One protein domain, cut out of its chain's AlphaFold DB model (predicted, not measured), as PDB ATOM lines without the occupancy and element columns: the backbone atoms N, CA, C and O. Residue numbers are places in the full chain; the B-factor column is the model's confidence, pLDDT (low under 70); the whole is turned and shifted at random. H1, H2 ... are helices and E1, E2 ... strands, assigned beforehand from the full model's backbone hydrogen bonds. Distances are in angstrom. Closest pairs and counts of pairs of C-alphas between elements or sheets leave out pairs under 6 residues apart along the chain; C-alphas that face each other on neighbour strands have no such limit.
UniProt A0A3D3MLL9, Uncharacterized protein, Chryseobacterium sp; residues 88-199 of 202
ATOM      1  N   ARG A  88     129.278 132.584 129.147       60.41
ATOM      2  CA  ARG A  88     128.852 133.969 129.342       60.41
ATOM      3  C   ARG A  88     129.865 134.670 130.229       60.41
ATOM      4  O   ARG A  88     130.205 134.146 131.287       60.41
ATOM      5  N   TYR A  89     130.312 135.848 129.820       55.19
ATOM      6  CA  TYR A  89     131.161 136.720 130.629       55.19
ATOM      7  C   TYR A  89     130.498 138.090 130.694       55.19
ATOM      8  O   TYR A  89     130.153 138.650 129.661       55.19
ATOM      9  N   ASN A  90     130.233 138.598 131.900       71.00
ATOM     10  CA  ASN A  90     129.508 139.860 132.110       71.00
ATOM     11  C   ASN A  90     128.163 139.968 131.358       71.00
ATOM     12  O   ASN A  90     127.752 141.048 130.955       71.00
ATOM     13  N   GLY A  91     127.463 138.845 131.168       74.62
ATOM     14  CA  GLY A  91     126.189 138.802 130.439       74.62
ATOM     15  C   GLY A  91     126.324 138.693 128.916       74.62
ATOM     16  O   GLY A  91     125.341 138.358 128.256       74.62
ATOM     17  N   GLU A  92     127.526 138.865 128.366       59.41
ATOM     18  CA  GLU A  92     127.803 138.714 126.938       59.41
ATOM     19  C   GLU A  92     128.024 137.242 126.568       59.41
ATOM     20  O   GLU A  92     128.655 136.478 127.304       59.41
ATOM     21  N   LYS A  93     127.478 136.827 125.419       64.88
ATOM     22  CA  LYS A  93     127.607 135.465 124.884       64.88
ATOM     23  C   LYS A  93     128.941 135.338 124.148       64.88
ATOM     24  O   LYS A  93     129.086 135.869 123.052       64.88
ATOM     25  N   ILE A  94     129.875 134.574 124.704       55.06
ATOM     26  CA  ILE A  94     131.139 134.252 124.040       55.06
ATOM     27  C   ILE A  94     130.916 133.023 123.159       55.06
ATOM     28  O   ILE A  94     130.799 131.896 123.646       55.06
ATOM     29  N   VAL A  95     130.828 133.243 121.849       57.34
ATOM     30  CA  VAL A  95     130.732 132.172 120.851       57.34
ATOM     31  C   VAL A  95     132.135 131.736 120.446       57.34
ATOM     32  O   VAL A  95     132.999 132.568 120.183       57.34
ATOM     33  N   LYS A  96     132.361 130.419 120.378       57.38
ATOM     34  CA  LYS A  96     133.592 129.850 119.826       57.38
ATOM     35  C   LYS A  96     133.707 130.262 118.359       57.38
ATOM     36  O   LYS A  96     132.942 129.786 117.525       57.38
ATOM     37  N   SER A  97     134.659 131.127 118.042       57.00
ATOM     38  CA  SER A  97     135.051 131.362 116.656       57.00
ATOM     39  C   SER A  97     135.853 130.163 116.154       57.00
ATOM     40  O   SER A  97     136.689 129.627 116.888       57.00
ATOM     41  N   GLN A  98     135.656 129.767 114.900       60.25
ATOM     42  CA  GLN A  98     136.612 128.869 114.259       60.25
ATOM     43  C   GLN A  98     137.948 129.601 114.088       60.25
ATOM     44  O   GLN A  98     137.972 130.771 113.705       60.25
ATOM     45  N   LEU A  99     139.043 128.927 114.446       56.38
ATOM     46  CA  LEU A  99     140.387 129.422 114.185       56.38
ATOM     47  C   LEU A  99     140.654 129.221 112.700       56.38
ATOM     48  O   LEU A  99     140.768 128.089 112.228       56.38
ATOM     49  N   ASN A 100     140.714 130.325 111.969       61.31
ATOM     50  CA  ASN A 100     141.053 130.294 110.561       61.31
ATOM     51  C   ASN A 100     142.550 130.573 110.437       61.31
ATOM     52  O   ASN A 100     143.068 131.538 111.011       61.31
ATOM     53  N   LYS A 101     143.253 129.729 109.677       58.44
ATOM     54  CA  LYS A 101     144.605 130.060 109.223       58.44
ATOM     55  C   LYS A 101     144.486 131.293 108.341       58.44
ATOM     56  O   LYS A 101     143.707 131.274 107.391       58.44
ATOM     57  N   VAL A 102     145.214 132.351 108.673       57.34
ATOM     58  CA  VAL A 102     145.212 133.561 107.853       57.34
ATOM     59  C   VAL A 102     146.125 133.308 106.662       57.34
ATOM     60  O   VAL A 102     147.315 133.082 106.878       57.34
ATOM     61  N   PRO A 103     145.611 133.287 105.422       58.06
ATOM     62  CA  PRO A 103     146.483 133.364 104.263       58.06
ATOM     63  C   PRO A 103     147.148 134.746 104.261       58.06
ATOM     64  O   PRO A 103     146.464 135.751 104.436       58.06
ATOM     65  N   ASP A 104     148.465 134.798 104.064       57.66
ATOM     66  CA  ASP A 104     149.311 136.002 104.184       57.66
ATOM     67  C   ASP A 104     148.930 137.190 103.255       57.66
ATOM     68  O   ASP A 104     149.640 138.190 103.239       57.66
ATOM     69  N   ALA A 105     147.843 137.130 102.469       55.56
ATOM     70  CA  ALA A 105     147.614 138.074 101.367       55.56
ATOM     71  C   ALA A 105     146.155 138.420 100.998       55.56
ATOM     72  O   ALA A 105     145.957 139.101  99.995       55.56
ATOM     73  N   ASP A 106     145.125 137.985 101.733       57.31
ATOM     74  CA  ASP A 106     143.746 138.340 101.347       57.31
ATOM     75  C   ASP A 106     143.320 139.667 102.004       57.31
ATOM     76  O   ASP A 106     142.939 139.712 103.175       57.31
ATOM     77  N   GLU A 107     143.430 140.774 101.263       60.53
ATOM     78  CA  GLU A 107     143.099 142.131 101.734       60.53
ATOM     79  C   GLU A 107     141.639 142.255 102.202       60.53
ATOM     80  O   GLU A 107     141.349 142.990 103.147       60.53
ATOM     81  N   ASN A 108     140.727 141.458 101.635       59.56
ATOM     82  CA  ASN A 108     139.319 141.424 102.047       59.56
ATOM     83  C   ASN A 108     139.111 140.734 103.405       59.56
ATOM     84  O   ASN A 108     138.057 140.868 104.032       59.56
ATOM     85  N   TYR A 109     140.114 140.000 103.894       60.53
ATOM     86  CA  TYR A 109     140.069 139.333 105.194       60.53
ATOM     87  C   TYR A 109     140.287 140.300 106.365       60.53
ATOM     88  O   TYR A 109     140.064 139.912 107.510       60.53
ATOM     89  N   LEU A 110     140.708 141.544 106.093       59.47
ATOM     90  CA  LEU A 110     141.082 142.542 107.102       59.47
ATOM     91  C   LEU A 110     139.904 143.354 107.661       59.47
ATOM     92  O   LEU A 110     140.094 144.095 108.625       59.47
ATOM     93  N   GLU A 111     138.690 143.221 107.120       64.19
ATOM     94  CA  GLU A 111     137.535 143.936 107.670       64.19
ATOM     95  C   GLU A 111     137.004 143.272 108.952       64.19
ATOM     96  O   GLU A 111     136.486 142.147 108.950       64.19
ATOM     97  N   GLY A 112     137.097 144.009 110.063       69.38
ATOM     98  CA  GLY A 112     136.548 143.657 111.372       69.38
ATOM     99  C   GLY A 112     137.589 143.654 112.493       69.38
ATOM    100  O   GLY A 112     138.780 143.857 112.280       69.38
ATOM    101  N   ASN A 113     137.135 143.409 113.725       74.06
ATOM    102  CA  ASN A 113     138.037 143.261 114.866       74.06
ATOM    103  C   ASN A 113     138.632 141.845 114.853       74.06
ATOM    104  O   ASN A 113     137.928 140.871 115.131       74.06
ATOM    105  N   ILE A 114     139.914 141.726 114.508       77.81
ATOM    106  CA  ILE A 114     140.633 140.448 114.411       77.81
ATOM    107  C   ILE A 114     141.643 140.340 115.551       77.81
ATOM    108  O   ILE A 114     142.431 141.254 115.789       77.81
ATOM    109  N   ILE A 115     141.647 139.197 116.233       83.06
ATOM    110  CA  ILE A 115     142.659 138.833 117.223       83.06
ATOM    111  C   ILE A 115     143.587 137.797 116.596       83.06
ATOM    112  O   ILE A 115     143.142 136.711 116.232       83.06
ATOM    113  N   TYR A 116     144.875 138.116 116.509       85.19
ATOM    114  CA  TYR A 116     145.906 137.166 116.099       85.19
ATOM    115  C   TYR A 116     146.468 136.436 117.319       85.19
ATOM    116  O   TYR A 116     146.776 137.045 118.349       85.19
ATOM    117  N   LEU A 117     146.610 135.124 117.193       90.12
ATOM    118  CA  LEU A 117     147.073 134.218 118.231       90.12
ATOM    119  C   LEU A 117     148.242 133.399 117.690       90.12
ATOM    120  O   LEU A 117     148.193 132.884 116.578       90.12
ATOM    121  N   SER A 118     149.286 133.254 118.494       91.75
ATOM    122  CA  SER A 118     150.328 132.266 118.256       91.75
ATOM    123  C   SER A 118     149.931 131.006 118.994       91.75
ATOM    124  O   SER A 118     149.731 131.030 120.214       91.75
ATOM    125  N   VAL A 119     149.786 129.915 118.256       92.81
ATOM    126  CA  VAL A 119     149.331 128.633 118.784       92.81
ATOM    127  C   VAL A 119     150.484 127.648 118.694       92.81
ATOM    128  O   VAL A 119     151.112 127.488 117.646       92.81
ATOM    129  N   LEU A 120     150.790 127.006 119.819       94.69
ATOM    130  CA  LEU A 120     151.872 126.037 119.913       94.69
ATOM    131  C   LEU A 120     151.302 124.627 120.043       94.69
ATOM    132  O   LEU A 120     150.552 124.329 120.977       94.69
ATOM    133  N   TYR A 121     151.703 123.762 119.121       95.19
ATOM    134  CA  TYR A 121     151.297 122.368 119.024       95.19
ATOM    135  C   TYR A 121     152.457 121.451 119.387       95.19
ATOM    136  O   TYR A 121     153.572 121.640 118.910       95.19
ATOM    137  N   TYR A 122     152.162 120.414 120.161       96.56
ATOM    138  CA  TYR A 122     153.028 119.267 120.394       96.56
ATOM    139  C   TYR A 122     152.300 118.002 119.952       96.56
ATOM    140  O   TYR A 122     151.210 117.729 120.459       96.56
ATOM    141  N   ASN A 123     152.854 117.252 118.997       95.88
ATOM    142  CA  ASN A 123     152.215 116.051 118.434       95.88
ATOM    143  C   ASN A 123     150.732 116.286 118.073       95.88
ATOM    144  O   ASN A 123     149.843 115.544 118.488       95.88
ATOM    145  N   ASN A 124     150.458 117.374 117.345       93.00
ATOM    146  CA  ASN A 124     149.120 117.835 116.934       93.00
ATOM    147  C   ASN A 124     148.165 118.247 118.070       93.00
ATOM    148  O   ASN A 124     147.012 118.586 117.813       93.00
ATOM    149  N   LYS A 125     148.630 118.286 119.320       92.88
ATOM    150  CA  LYS A 125     147.865 118.783 120.464       92.88
ATOM    151  C   LYS A 125     148.314 120.191 120.822       92.88
ATOM    152  O   LYS A 125     149.493 120.427 121.063       92.88
ATOM    153  N   VAL A 126     147.375 121.126 120.921       93.19
ATOM    154  CA  VAL A 126     147.688 122.488 121.373       93.19
ATOM    155  C   VAL A 126     148.109 122.455 122.844       93.19
ATOM    156  O   VAL A 126     147.370 121.965 123.707       93.19
ATOM    157  N   ILE A 127     149.291 122.995 123.131       96.00
ATOM    158  CA  ILE A 127     149.874 123.060 124.475       96.00
ATOM    159  C   ILE A 127     149.952 124.481 125.025       96.00
ATOM    160  O   ILE A 127     150.013 124.634 126.250       96.00
ATOM    161  N   ASP A 128     149.908 125.500 124.169       96.12
ATOM    162  CA  ASP A 128     149.910 126.902 124.580       96.12
ATOM    163  C   ASP A 128     149.272 127.806 123.518       96.12
ATOM    164  O   ASP A 128     149.341 127.515 122.323       96.12
ATOM    165  N   ILE A 129     148.667 128.907 123.965       93.94
ATOM    166  CA  ILE A 129     148.080 129.945 123.111       93.94
ATOM    167  C   ILE A 129     148.535 131.291 123.664       93.94
ATOM    168  O   ILE A 129     148.283 131.601 124.828       93.94
ATOM    169  N   CYS A 130     149.182 132.095 122.826       91.62
ATOM    170  CA  CYS A 130     149.681 133.409 123.204       91.62
ATOM    171  C   CYS A 130     149.070 134.489 122.299       91.62
ATOM    172  O   CYS A 130     149.151 134.363 121.075       91.62
ATOM    173  N   PRO A 131     148.446 135.544 122.858       87.31
ATOM    174  CA  PRO A 131     147.966 136.657 122.056       87.31
ATOM    175  C   PRO A 131     149.142 137.409 121.442       87.31
ATOM    176  O   PRO A 131     150.136 137.694 122.115       87.31
ATOM    177  N   ILE A 132     149.010 137.763 120.169       86.50
ATOM    178  CA  ILE A 132     150.042 138.502 119.459       86.50
ATOM    179  C   ILE A 132     149.691 139.981 119.458       86.50
ATOM    180  O   ILE A 132     148.571 140.376 119.131       86.50
ATOM    181  N   LYS A 133     150.674 140.812 119.794       78.88
ATOM    182  CA  LYS A 133     150.581 142.253 119.579       78.88
ATOM    183  C   LYS A 133     151.045 142.550 118.159       78.88
ATOM    184  O   LYS A 133     152.173 142.223 117.795       78.88
ATOM    185  N   LYS A 134     150.150 143.126 117.362       69.44
ATOM    186  CA  LYS A 134     150.471 143.650 116.036       69.44
ATOM    187  C   LYS A 134     150.910 145.103 116.196       69.44
ATOM    188  O   LYS A 134     150.182 145.879 116.814       69.44
ATOM    189  N   ASP A 135     152.079 145.446 115.665       67.38
ATOM    190  CA  ASP A 135     152.456 146.847 115.486       67.38
ATOM    191  C   ASP A 135     151.783 147.390 114.213       67.38
ATOM    192  O   ASP A 135     151.585 146.657 113.243       67.38
ATOM    193  N   TYR A 136     151.372 148.656 114.221       60.09
ATOM    194  CA  TYR A 136     150.600 149.252 113.124       60.09
ATOM    195  C   TYR A 136     151.418 149.415 111.839       60.09
ATOM    196  O   TYR A 136     150.827 149.525 110.766       60.09
ATOM    197  N   SER A 137     152.750 149.453 111.935       64.06
ATOM    198  CA  SER A 137     153.616 149.803 110.810       64.06
ATOM    199  C   SER A 137     153.984 148.634 109.899       64.06
ATOM    200  O   SER A 137     154.226 148.882 108.729       64.06
ATOM    201  N   ASP A 138     153.990 147.387 110.388       63.78
ATOM    202  CA  ASP A 138     154.410 146.208 109.617       63.78
ATOM    203  C   ASP A 138     153.750 144.923 110.144       63.78
ATOM    204  O   ASP A 138     153.418 144.828 111.326       63.78
ATOM    205  N   TRP A 139     153.654 143.872 109.313       62.66
ATOM    206  CA  TRP A 139     153.374 142.483 109.746       62.66
ATOM    207  C   TRP A 139     154.532 141.888 110.576       62.66
ATOM    208  O   TRP A 139     154.894 140.719 110.471       62.66
ATOM    209  N   SER A 140     155.142 142.710 111.424       64.50
ATOM    210  CA  SER A 140     156.079 142.284 112.438       64.50
ATOM    211  C   SER A 140     155.275 141.964 113.691       64.50
ATOM    212  O   SER A 140     154.793 142.820 114.432       64.50
ATOM    213  N   PHE A 141     155.061 140.675 113.907       68.88
ATOM    214  CA  PHE A 141     154.616 140.212 115.203       68.88
ATOM    215  C   PHE A 141     155.797 140.367 116.154       68.88
ATOM    216  O   PHE A 141     156.799 139.654 116.033       68.88
ATOM    217  N   SER A 142     155.698 141.341 117.060       66.88
ATOM    218  CA  SER A 142     156.672 141.505 118.133       66.88
ATOM    219  C   SER A 142     156.818 140.185 118.889       66.88
ATOM    220  O   SER A 142     155.835 139.456 119.022       66.88
ATOM    221  N   GLU A 143     158.030 139.920 119.375       80.56
ATOM    222  CA  GLU A 143     158.403 138.843 120.299       80.56
ATOM    223  C   GLU A 143     157.218 138.123 120.968       80.56
ATOM    224  O   GLU A 143     156.531 138.666 121.840       80.56
ATOM    225  N   VAL A 144     156.959 136.889 120.529       90.31
ATOM    226  CA  VAL A 144     155.866 136.064 121.047       90.31
ATOM    227  C   VAL A 144     156.401 135.159 122.138       90.31
ATOM    228  O   VAL A 144     157.214 134.268 121.898       90.31
ATOM    229  N   TYR A 145     155.883 135.337 123.345       93.25
ATOM    230  CA  TYR A 145     156.340 134.590 124.501       93.25
ATOM    231  C   TYR A 145     155.431 133.396 124.805       93.25
ATOM    232  O   TYR A 145     154.304 133.572 125.271       93.25
ATOM    233  N   HIS A 146     155.932 132.182 124.586       96.00
ATOM    234  CA  HIS A 146     155.238 130.944 124.945       96.00
ATOM    235  C   HIS A 146     155.703 130.421 126.301       96.00
ATOM    236  O   HIS A 146     156.894 130.465 126.628       96.00
ATOM    237  N   SER A 147     154.764 129.916 127.103       96.88
ATOM    238  CA  SER A 147     155.046 129.413 128.449       96.88
ATOM    239  C   SER A 147     154.036 128.360 128.902       96.88
ATOM    240  O   SER A 147     152.948 128.695 129.370       96.88
ATOM    241  N   PHE A 148     154.448 127.096 128.950       97.31
ATOM    242  CA  PHE A 148     153.588 125.985 129.369       97.31
ATOM    243  C   PHE A 148     154.270 125.067 130.389       97.31
ATOM    244  O   PHE A 148     155.484 125.103 130.575       97.31
ATOM    245  N   ASN A 149     153.477 124.255 131.094       97.62
ATOM    246  CA  ASN A 149     154.008 123.311 132.079       97.62
ATOM    247  C   ASN A 149     154.757 122.163 131.387       97.62
ATOM    248  O   ASN A 149     154.232 121.571 130.445       97.62
ATOM    249  N   LYS A 150     155.940 121.798 131.890       95.94
ATOM    250  CA  LYS A 150     156.804 120.754 131.307       95.94
ATOM    251  C   LYS A 150     156.121 119.387 131.188       95.94
ATOM    252  O   LYS A 150     156.434 118.631 130.284       95.94
ATOM    253  N   ASN A 151     155.140 119.101 132.047       96.19
ATOM    254  CA  ASN A 151     154.364 117.858 132.026       96.19
ATOM    255  C   ASN A 151     153.411 117.724 130.823       96.19
ATOM    256  O   ASN A 151     152.729 116.710 130.701       96.19
ATOM    257  N   LYS A 152     153.326 118.739 129.952       96.69
ATOM    258  CA  LYS A 152     152.635 118.635 128.660       96.69
ATOM    259  C   LYS A 152     153.467 117.923 127.584       96.69
ATOM    260  O   LYS A 152     152.922 117.661 126.516       96.69
ATOM    261  N   LEU A 153     154.740 117.637 127.860       97.19
ATOM    262  CA  LEU A 153     155.678 116.942 126.978       97.19
ATOM    263  C   LEU A 153     156.177 115.649 127.634       97.19
ATOM    264  O   LEU A 153     156.055 115.477 128.850       97.19
ATOM    265  N   SER A 154     156.786 114.774 126.832       97.88
ATOM    266  CA  SER A 154     157.681 113.740 127.355       97.88
ATOM    267  C   SER A 154     158.899 114.384 128.039       97.88
ATOM    268  O   SER A 154     159.256 115.536 127.760       97.88
ATOM    269  N   SER A 155     159.538 113.661 128.962       97.38
ATOM    270  CA  SER A 155     160.735 114.175 129.646       97.38
ATOM    271  C   SER A 155     161.898 114.344 128.667       97.38
ATOM    272  O   SER A 155     162.692 115.275 128.801       97.38
ATOM    273  N   GLU A 156     161.964 113.465 127.671       98.00
ATOM    274  CA  GLU A 156     162.951 113.435 126.599       98.00
ATOM    275  C   GLU A 156     162.817 114.670 125.701       98.00
ATOM    276  O   GLU A 156     163.788 115.406 125.530       98.00
ATOM    277  N   ASP A 157     161.606 114.970 125.220       98.12
ATOM    278  CA  ASP A 157     161.361 116.139 124.364       98.12
ATOM    279  C   ASP A 157     161.541 117.445 125.146       98.12
ATOM    280  O   ASP A 157     162.071 118.425 124.629       98.12
ATOM    281  N   ALA A 158     161.152 117.481 126.427       97.56
ATOM    282  CA  ALA A 158     161.404 118.639 127.280       97.56
ATOM    283  C   ALA A 158     162.910 118.933 127.420       97.56
ATOM    284  O   ALA A 158     163.317 120.096 127.371       97.56
ATOM    285  N   LEU A 159     163.732 117.893 127.587       97.50
ATOM    286  CA  LEU A 159     165.186 118.021 127.675       97.50
ATOM    287  C   LEU A 159     165.801 118.444 126.335       97.50
ATOM    288  O   LEU A 159     166.690 119.301 126.317       97.50
ATOM    289  N   ASP A 160     165.312 117.886 125.230       97.44
ATOM    290  CA  ASP A 160     165.728 118.232 123.870       97.44
ATOM    291  C   ASP A 160     165.445 119.711 123.556       97.44
ATOM    292  O   ASP A 160     166.341 120.446 123.136       97.44
ATOM    293  N   LEU A 161     164.246 120.205 123.886       96.88
ATOM    294  CA  LEU A 161     163.887 121.620 123.737       96.88
ATOM    295  C   LEU A 161     164.840 122.563 124.479       96.88
ATOM    296  O   LEU A 161     165.238 123.597 123.928       96.88
ATOM    297  N   ILE A 162     165.208 122.227 125.718       96.56
ATOM    298  CA  ILE A 162     166.139 123.035 126.520       96.56
ATOM    299  C   ILE A 162     167.541 122.999 125.908       96.56
ATOM    300  O   ILE A 162     168.183 124.039 125.777       96.56
ATOM    301  N   SER A 163     168.008 121.810 125.530       96.88
ATOM    302  CA  SER A 163     169.398 121.587 125.121       96.88
ATOM    303  C   SER A 163     169.688 122.115 123.718       96.88
ATOM    304  O   SER A 163     170.746 122.696 123.490       96.88
ATOM    305  N   ASN A 164     168.744 121.941 122.789       96.56
ATOM    306  CA  ASN A 164     168.987 122.131 121.357       96.56
ATOM    307  C   ASN A 164     168.196 123.291 120.742       96.56
ATOM    308  O   ASN A 164     168.589 123.813 119.700       96.56
ATOM    309  N   TYR A 165     167.105 123.733 121.378       95.25
ATOM    310  CA  TYR A 165     166.171 124.692 120.770       95.25
ATOM    311  C   TYR A 165     166.011 126.003 121.548       95.25
ATOM    312  O   TYR A 165     165.128 126.808 121.231       95.25
ATOM    313  N   GLY A 166     166.869 126.243 122.544       94.75
ATOM    314  CA  GLY A 166     166.929 127.510 123.278       94.75
ATOM    315  C   GLY A 166     165.737 127.753 124.204       94.75
ATOM    316  O   GLY A 166     165.425 128.901 124.522       94.75
ATOM    317  N   TRP A 167     165.042 126.695 124.623       96.62
ATOM    318  CA  TRP A 167     164.013 126.815 125.650       96.62
ATOM    319  C   TRP A 167     164.645 126.980 127.029       96.62
ATOM    320  O   TRP A 167     165.668 126.386 127.351       96.62
ATOM    321  N   SER A 168     163.991 127.764 127.877       97.62
ATOM    322  CA  SER A 168     164.384 127.942 129.273       97.62
ATOM    323  C   SER A 168     163.402 127.236 130.202       97.62
ATOM    324  O   SER A 168     162.188 127.262 129.982       97.62
ATOM    325  N   LEU A 169     163.923 126.618 131.262       97.50
ATOM    326  CA  LEU A 169     163.124 126.026 132.330       97.50
ATOM    327  C   LEU A 169     163.124 126.957 133.542       97.50
ATOM    328  O   LEU A 169     164.174 127.289 134.086       97.50
ATOM    329  N   ASN A 170     161.937 127.366 133.986       97.00
ATOM    330  CA  ASN A 170     161.759 128.120 135.222       97.00
ATOM    331  C   ASN A 170     160.629 127.484 136.037       97.00
ATOM    332  O   ASN A 170     159.459 127.530 135.638       97.00
ATOM    333  N   ASN A 171     160.994 126.899 137.181       95.69
ATOM    334  CA  ASN A 171     160.145 126.002 137.966       95.69
ATOM    335  C   ASN A 171     159.668 124.820 137.104       95.69
ATOM    336  O   ASN A 171     160.477 124.140 136.477       95.69
ATOM    337  N   ASP A 172     158.359 124.599 137.025       96.75
ATOM    338  CA  ASP A 172     157.760 123.556 136.192       96.75
ATOM    339  C   ASP A 172     157.314 124.062 134.816       96.75
ATOM    340  O   ASP A 172     156.548 123.378 134.137       96.75
ATOM    341  N   LYS A 173     157.770 125.246 134.386       98.06
ATOM    342  CA  LYS A 173     157.377 125.844 133.104       98.06
ATOM    343  C   LYS A 173     158.538 125.951 132.126       98.06
ATOM    344  O   LYS A 173     159.573 126.531 132.454       98.06
ATOM    345  N   LEU A 174     158.302 125.466 130.913       98.06
ATOM    346  CA  LEU A 174     159.139 125.704 129.743       98.06
ATOM    347  C   LEU A 174     158.718 127.006 129.076       98.06
ATOM    348  O   LEU A 174     157.524 127.275 128.934       98.06
ATOM    349  N   ARG A 175     159.703 127.822 128.710       97.75
ATOM    350  CA  ARG A 175     159.510 129.175 128.186       97.75
ATOM    351  C   ARG A 175     160.426 129.423 126.998       97.75
ATOM    352  O   ARG A 175     161.627 129.161 127.096       97.75
ATOM    353  N   LYS A 176     159.882 129.990 125.924       95.81
ATOM    354  CA  LYS A 176     160.657 130.475 124.779       95.81
ATOM    355  C   LYS A 176     160.051 131.765 124.250       95.81
ATOM    356  O   LYS A 176     158.831 131.894 124.142       95.81
ATOM    357  N   ASN A 177     160.930 132.711 123.950       94.00
ATOM    358  CA  ASN A 177     160.582 133.904 123.205       94.00
ATOM    359  C   ASN A 177     160.818 133.623 121.725       94.00
ATOM    360  O   ASN A 177     161.925 133.233 121.359       94.00
ATOM    361  N   PHE A 178     159.781 133.783 120.911       90.19
ATOM    362  CA  PHE A 178     159.862 133.581 119.481       90.19
ATOM    363  C   PHE A 178     159.925 134.903 118.742       90.19
ATOM    364  O   PHE A 178     159.030 135.743 118.858       90.19
ATOM    365  N   GLN A 179     160.927 135.030 117.888       86.12
ATOM    366  CA  GLN A 179     161.030 136.136 116.949       86.12
ATOM    367  C   GLN A 179     160.494 135.682 115.588       86.12
ATOM    368  O   GLN A 179     160.801 134.589 115.108       86.12
ATOM    369  N   TYR A 180     159.642 136.502 114.965       75.56
ATOM    370  CA  TYR A 180     158.923 136.124 113.743       75.56
ATOM    371  C   TYR A 180     159.853 135.680 112.600       75.56
ATOM    372  O   TYR A 180     159.573 134.681 111.942       75.56
ATOM    373  N   SER A 181     160.981 136.364 112.404       71.56
ATOM    374  CA  SER A 181     161.875 136.154 111.258       71.56
ATOM    375  C   SER A 181     163.012 135.145 111.482       71.56
ATOM    376  O   SER A 181     163.593 134.677 110.500       71.56
ATOM    377  N   SER A 182     163.347 134.794 112.731       68.62
ATOM    378  CA  SER A 182     164.592 134.073 113.061       68.62
ATOM    379  C   SER A 182     164.400 132.632 113.555       68.62
ATOM    380  O   SER A 182     165.308 131.815 113.394       68.62
ATOM    381  N   ASP A 183     163.222 132.252 114.059       73.88
ATOM    382  CA  ASP A 183     162.972 130.897 114.578       73.88
ATOM    383  C   ASP A 183     162.562 129.891 113.486       73.88
ATOM    384  O   ASP A 183     161.453 129.351 113.486       73.88
ATOM    385  N   LYS A 184     163.470 129.608 112.544       75.62
ATOM    386  CA  LYS A 184     163.252 128.565 111.519       75.62
ATOM    387  C   LYS A 184     163.571 127.147 112.001       75.62
ATOM    388  O   LYS A 184     163.102 126.184 111.406       75.62
ATOM    389  N   ASN A 185     164.316 127.012 113.097       86.38
ATOM    390  CA  ASN A 185     164.746 125.717 113.620       86.38
ATOM    391  C   ASN A 185     163.868 125.312 114.808       86.38
ATOM    392  O   ASN A 185     164.200 125.589 115.959       86.38
ATOM    393  N   SER A 186     162.731 124.678 114.520       90.19
ATOM    394  CA  SER A 186     161.900 123.998 115.523       90.19
ATOM    395  C   SER A 186     161.917 122.489 115.263       90.19
ATOM    396  O   SER A 186     162.027 122.083 114.103       90.19
ATOM    397  N   PRO A 187     161.841 121.647 116.306       95.62
ATOM    398  CA  PRO A 187     161.765 120.206 116.113       95.62
ATOM    399  C   PRO A 187     160.444 119.815 115.445       95.62
ATOM    400  O   PRO A 187     159.436 120.503 115.583       95.62
ATOM    401  N   THR A 188     160.419 118.673 114.759       96.00
ATOM    402  CA  THR A 188     159.240 118.207 114.006       96.00
ATOM    403  C   THR A 188     158.026 117.908 114.886       96.00
ATOM    404  O   THR A 188     156.893 118.023 114.424       96.00
ATOM    405  N   TYR A 189     158.243 117.557 116.155       96.31
ATOM    406  CA  TYR A 189     157.175 117.314 117.125       96.31
ATOM    407  C   TYR A 189     156.553 118.603 117.679       96.31
ATOM    408  O   TYR A 189     155.520 118.528 118.346       96.31
ATOM    409  N   LEU A 190     157.161 119.773 117.432       95.94
ATOM    410  CA  LEU A 190     156.714 121.059 117.953       95.94
ATOM    411  C   LEU A 190     156.453 122.051 116.816       95.94
ATOM    412  O   LEU A 190     157.374 122.569 116.188       95.94
ATOM    413  N   VAL A 191     155.183 122.365 116.587       94.00
ATOM    414  CA  VAL A 191     154.761 123.253 115.499       94.00
ATOM    415  C   VAL A 191     154.158 124.520 116.081       94.00
ATOM    416  O   VAL A 191     153.267 124.466 116.925       94.00
ATOM    417  N   ARG A 192     154.627 125.677 115.615       92.06
ATOM    418  CA  ARG A 192     154.031 126.982 115.916       92.06
ATOM    419  C   ARG A 192     153.268 127.478 114.692       92.06
ATOM    420  O   ARG A 192     153.837 127.515 113.603       92.06
ATOM    421  N   THR A 193     152.027 127.907 114.879       88.81
ATOM    422  CA  THR A 193     151.212 128.551 113.839       88.81
ATOM    423  C   THR A 193     150.747 129.925 114.308       88.81
ATOM    424  O   THR A 193     150.614 130.176 115.506       88.81
ATOM    425  N   ILE A 194     150.522 130.830 113.353       86.50
ATOM    426  CA  ILE A 194     149.783 132.067 113.595       86.50
ATOM    427  C   ILE A 194     148.360 131.849 113.095       86.50
ATOM    428  O   ILE A 194     148.145 131.474 111.942       86.50
ATOM    429  N   GLU A 195     147.394 132.065 113.971       86.75
ATOM    430  CA  GLU A 195     145.974 131.856 113.706       86.75
ATOM    431  C   GLU A 195     145.208 133.126 114.045       86.75
ATOM    432  O   GLU A 195     145.652 133.923 114.874       86.75
ATOM    433  N   ALA A 196     144.063 133.341 113.403       81.81
ATOM    434  CA  ALA A 196     143.230 134.495 113.697       81.81
ATOM    435  C   ALA A 196     141.821 134.110 114.112       81.81
ATOM    436  O   ALA A 196     141.224 133.136 113.649       81.81
ATOM    437  N   MET A 197     141.288 134.963 114.973       81.00
ATOM    438  CA  MET A 197     139.934 134.937 115.479       81.00
ATOM    439  C   MET A 197     139.250 136.243 115.083       81.00
ATOM    440  O   MET A 197     139.635 137.318 115.543       81.00
ATOM    441  N   LYS A 198     138.230 136.153 114.225       77.62
ATOM    442  CA  LYS A 198     137.380 137.293 113.866       77.62
ATOM    443  C   LYS A 198     136.282 137.449 114.914       77.62
ATOM    444  O   LYS A 198     135.520 136.513 115.153       77.62
ATOM    445  N   LEU A 199     136.193 138.625 115.527       72.81
ATOM    446  CA  LEU A 199     135.114 138.951 116.451       72.81
ATOM    447  C   LEU A 199     133.869 139.349 115.656       72.81
ATOM    448  O   LEU A 199     133.924 140.225 114.792       72.81
TER     449      LEU A 199
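Overview. This is residues 88 to 199 of the 202 residues of an uncharacterized protein of Chryseobacterium sp (UniProt A0A3D3MLL9). Two small antiparallel sheets, one long and strongly twisted with E2 between E3 and E7, one shorter with E6 between E4 and E5, adjoin where E3 comes near E4, and H2 packs over one face of the shorter sheet, over E5. H1 sits at the far end of the long sheet from H2, before E2 begins, and the free residues 88 to 93 stick out as a tail. The printed part has 112 residues with two named helices and seven named strands, in the order E1 H1 E2 E3 E4 H2 E5 E6 E7; the sheets run E3 - E2 - E7 and E4 - E6 - E5, and the class is mixed, helices and strands. The whole is only just compact, close to loose, with a radius of gyration of the C-alphas of 15.8 A, and spans 43 by 35 by 22 A.

Along the chain. E2 is residues 114 to 122, 25.3 A from first to last C-alpha, beginning at C-alpha 114 at (140.633, 140.448, 114.411). Beside it are E3, residues 125 to 131, 17.9 A long, and E7, residues 190 to 198, 25.6 A long, ending at C-alpha 198 at (137.380, 137.293, 113.866). The second sheet has E4, residues 144 to 149, 17.0 A long, E6, residues 173 to 178, 15.9 A long, and the short E5, residues 168 to 170. H2 is residues 155 to 164, 14.1 A long, and ends at C-alpha 164 at (168.987, 122.131, 121.357). H1 is residues 107 to 110, and E1 is residues 92 to 94.

Arrangement. In the long sheet E2 is the inner strand. It is antiparallel to E7 at 157 degrees, with N 117 and O 195 within hydrogen-bond range at 2.8 A. E2 and E3 form a hairpin, antiparallel at 146 degrees, with N 118 and O 130 at 2.8 A. Between the sheets, the closest C-alphas of E3 and E4 are those of Asp 128 and Phe 148, 6.1 A apart. E4 and E6 are antiparallel at 165 degrees, with N 146 and O 176 at 2.9 A. E5 and E6 form a hairpin, antiparallel at 142 degrees, with N 175 and O 168 at 2.8 A. E4, H2 and E5 make a split strand-helix-strand unit, two strands running the same way with a helix between them in the chain and E6 between them in the sheet; its crossover is right-handed. H2 is on this sheet at a height over the sheet of 9.7 A, over E5 and only just not over E6, on which 2 of its C-alphas fall. On the local plane it stands at 21 degrees to E5, along the strands; their closest C-alphas are those of Ile 162 and Ser 168, 5.9 A apart. E6 and E7 are apart. H1 is not on either sheet, and E1 pairs with no named strand. In H2 every O i to N i+4 pair is within hydrogen-bond range; H1 is too short for such a pair, and its 1 O i to N i+3 pair is within range.

Size, cuts and confidence. The two C-alphas farthest apart, those of Gly 91 and Asn 164, are 46.8 A from each other. The printed part has no cut. The links E1 to H1, E3 to E4 and E6 to E7 are long, with 12, 12 and 11 residues. Residues 100 to 101 pair antiparallel with residues 195 to 196 of E7. The mean pLDDT of the printed part is 82.2; residues 88 to 89, 92 to 112, 134 to 142 and 182 are under 70.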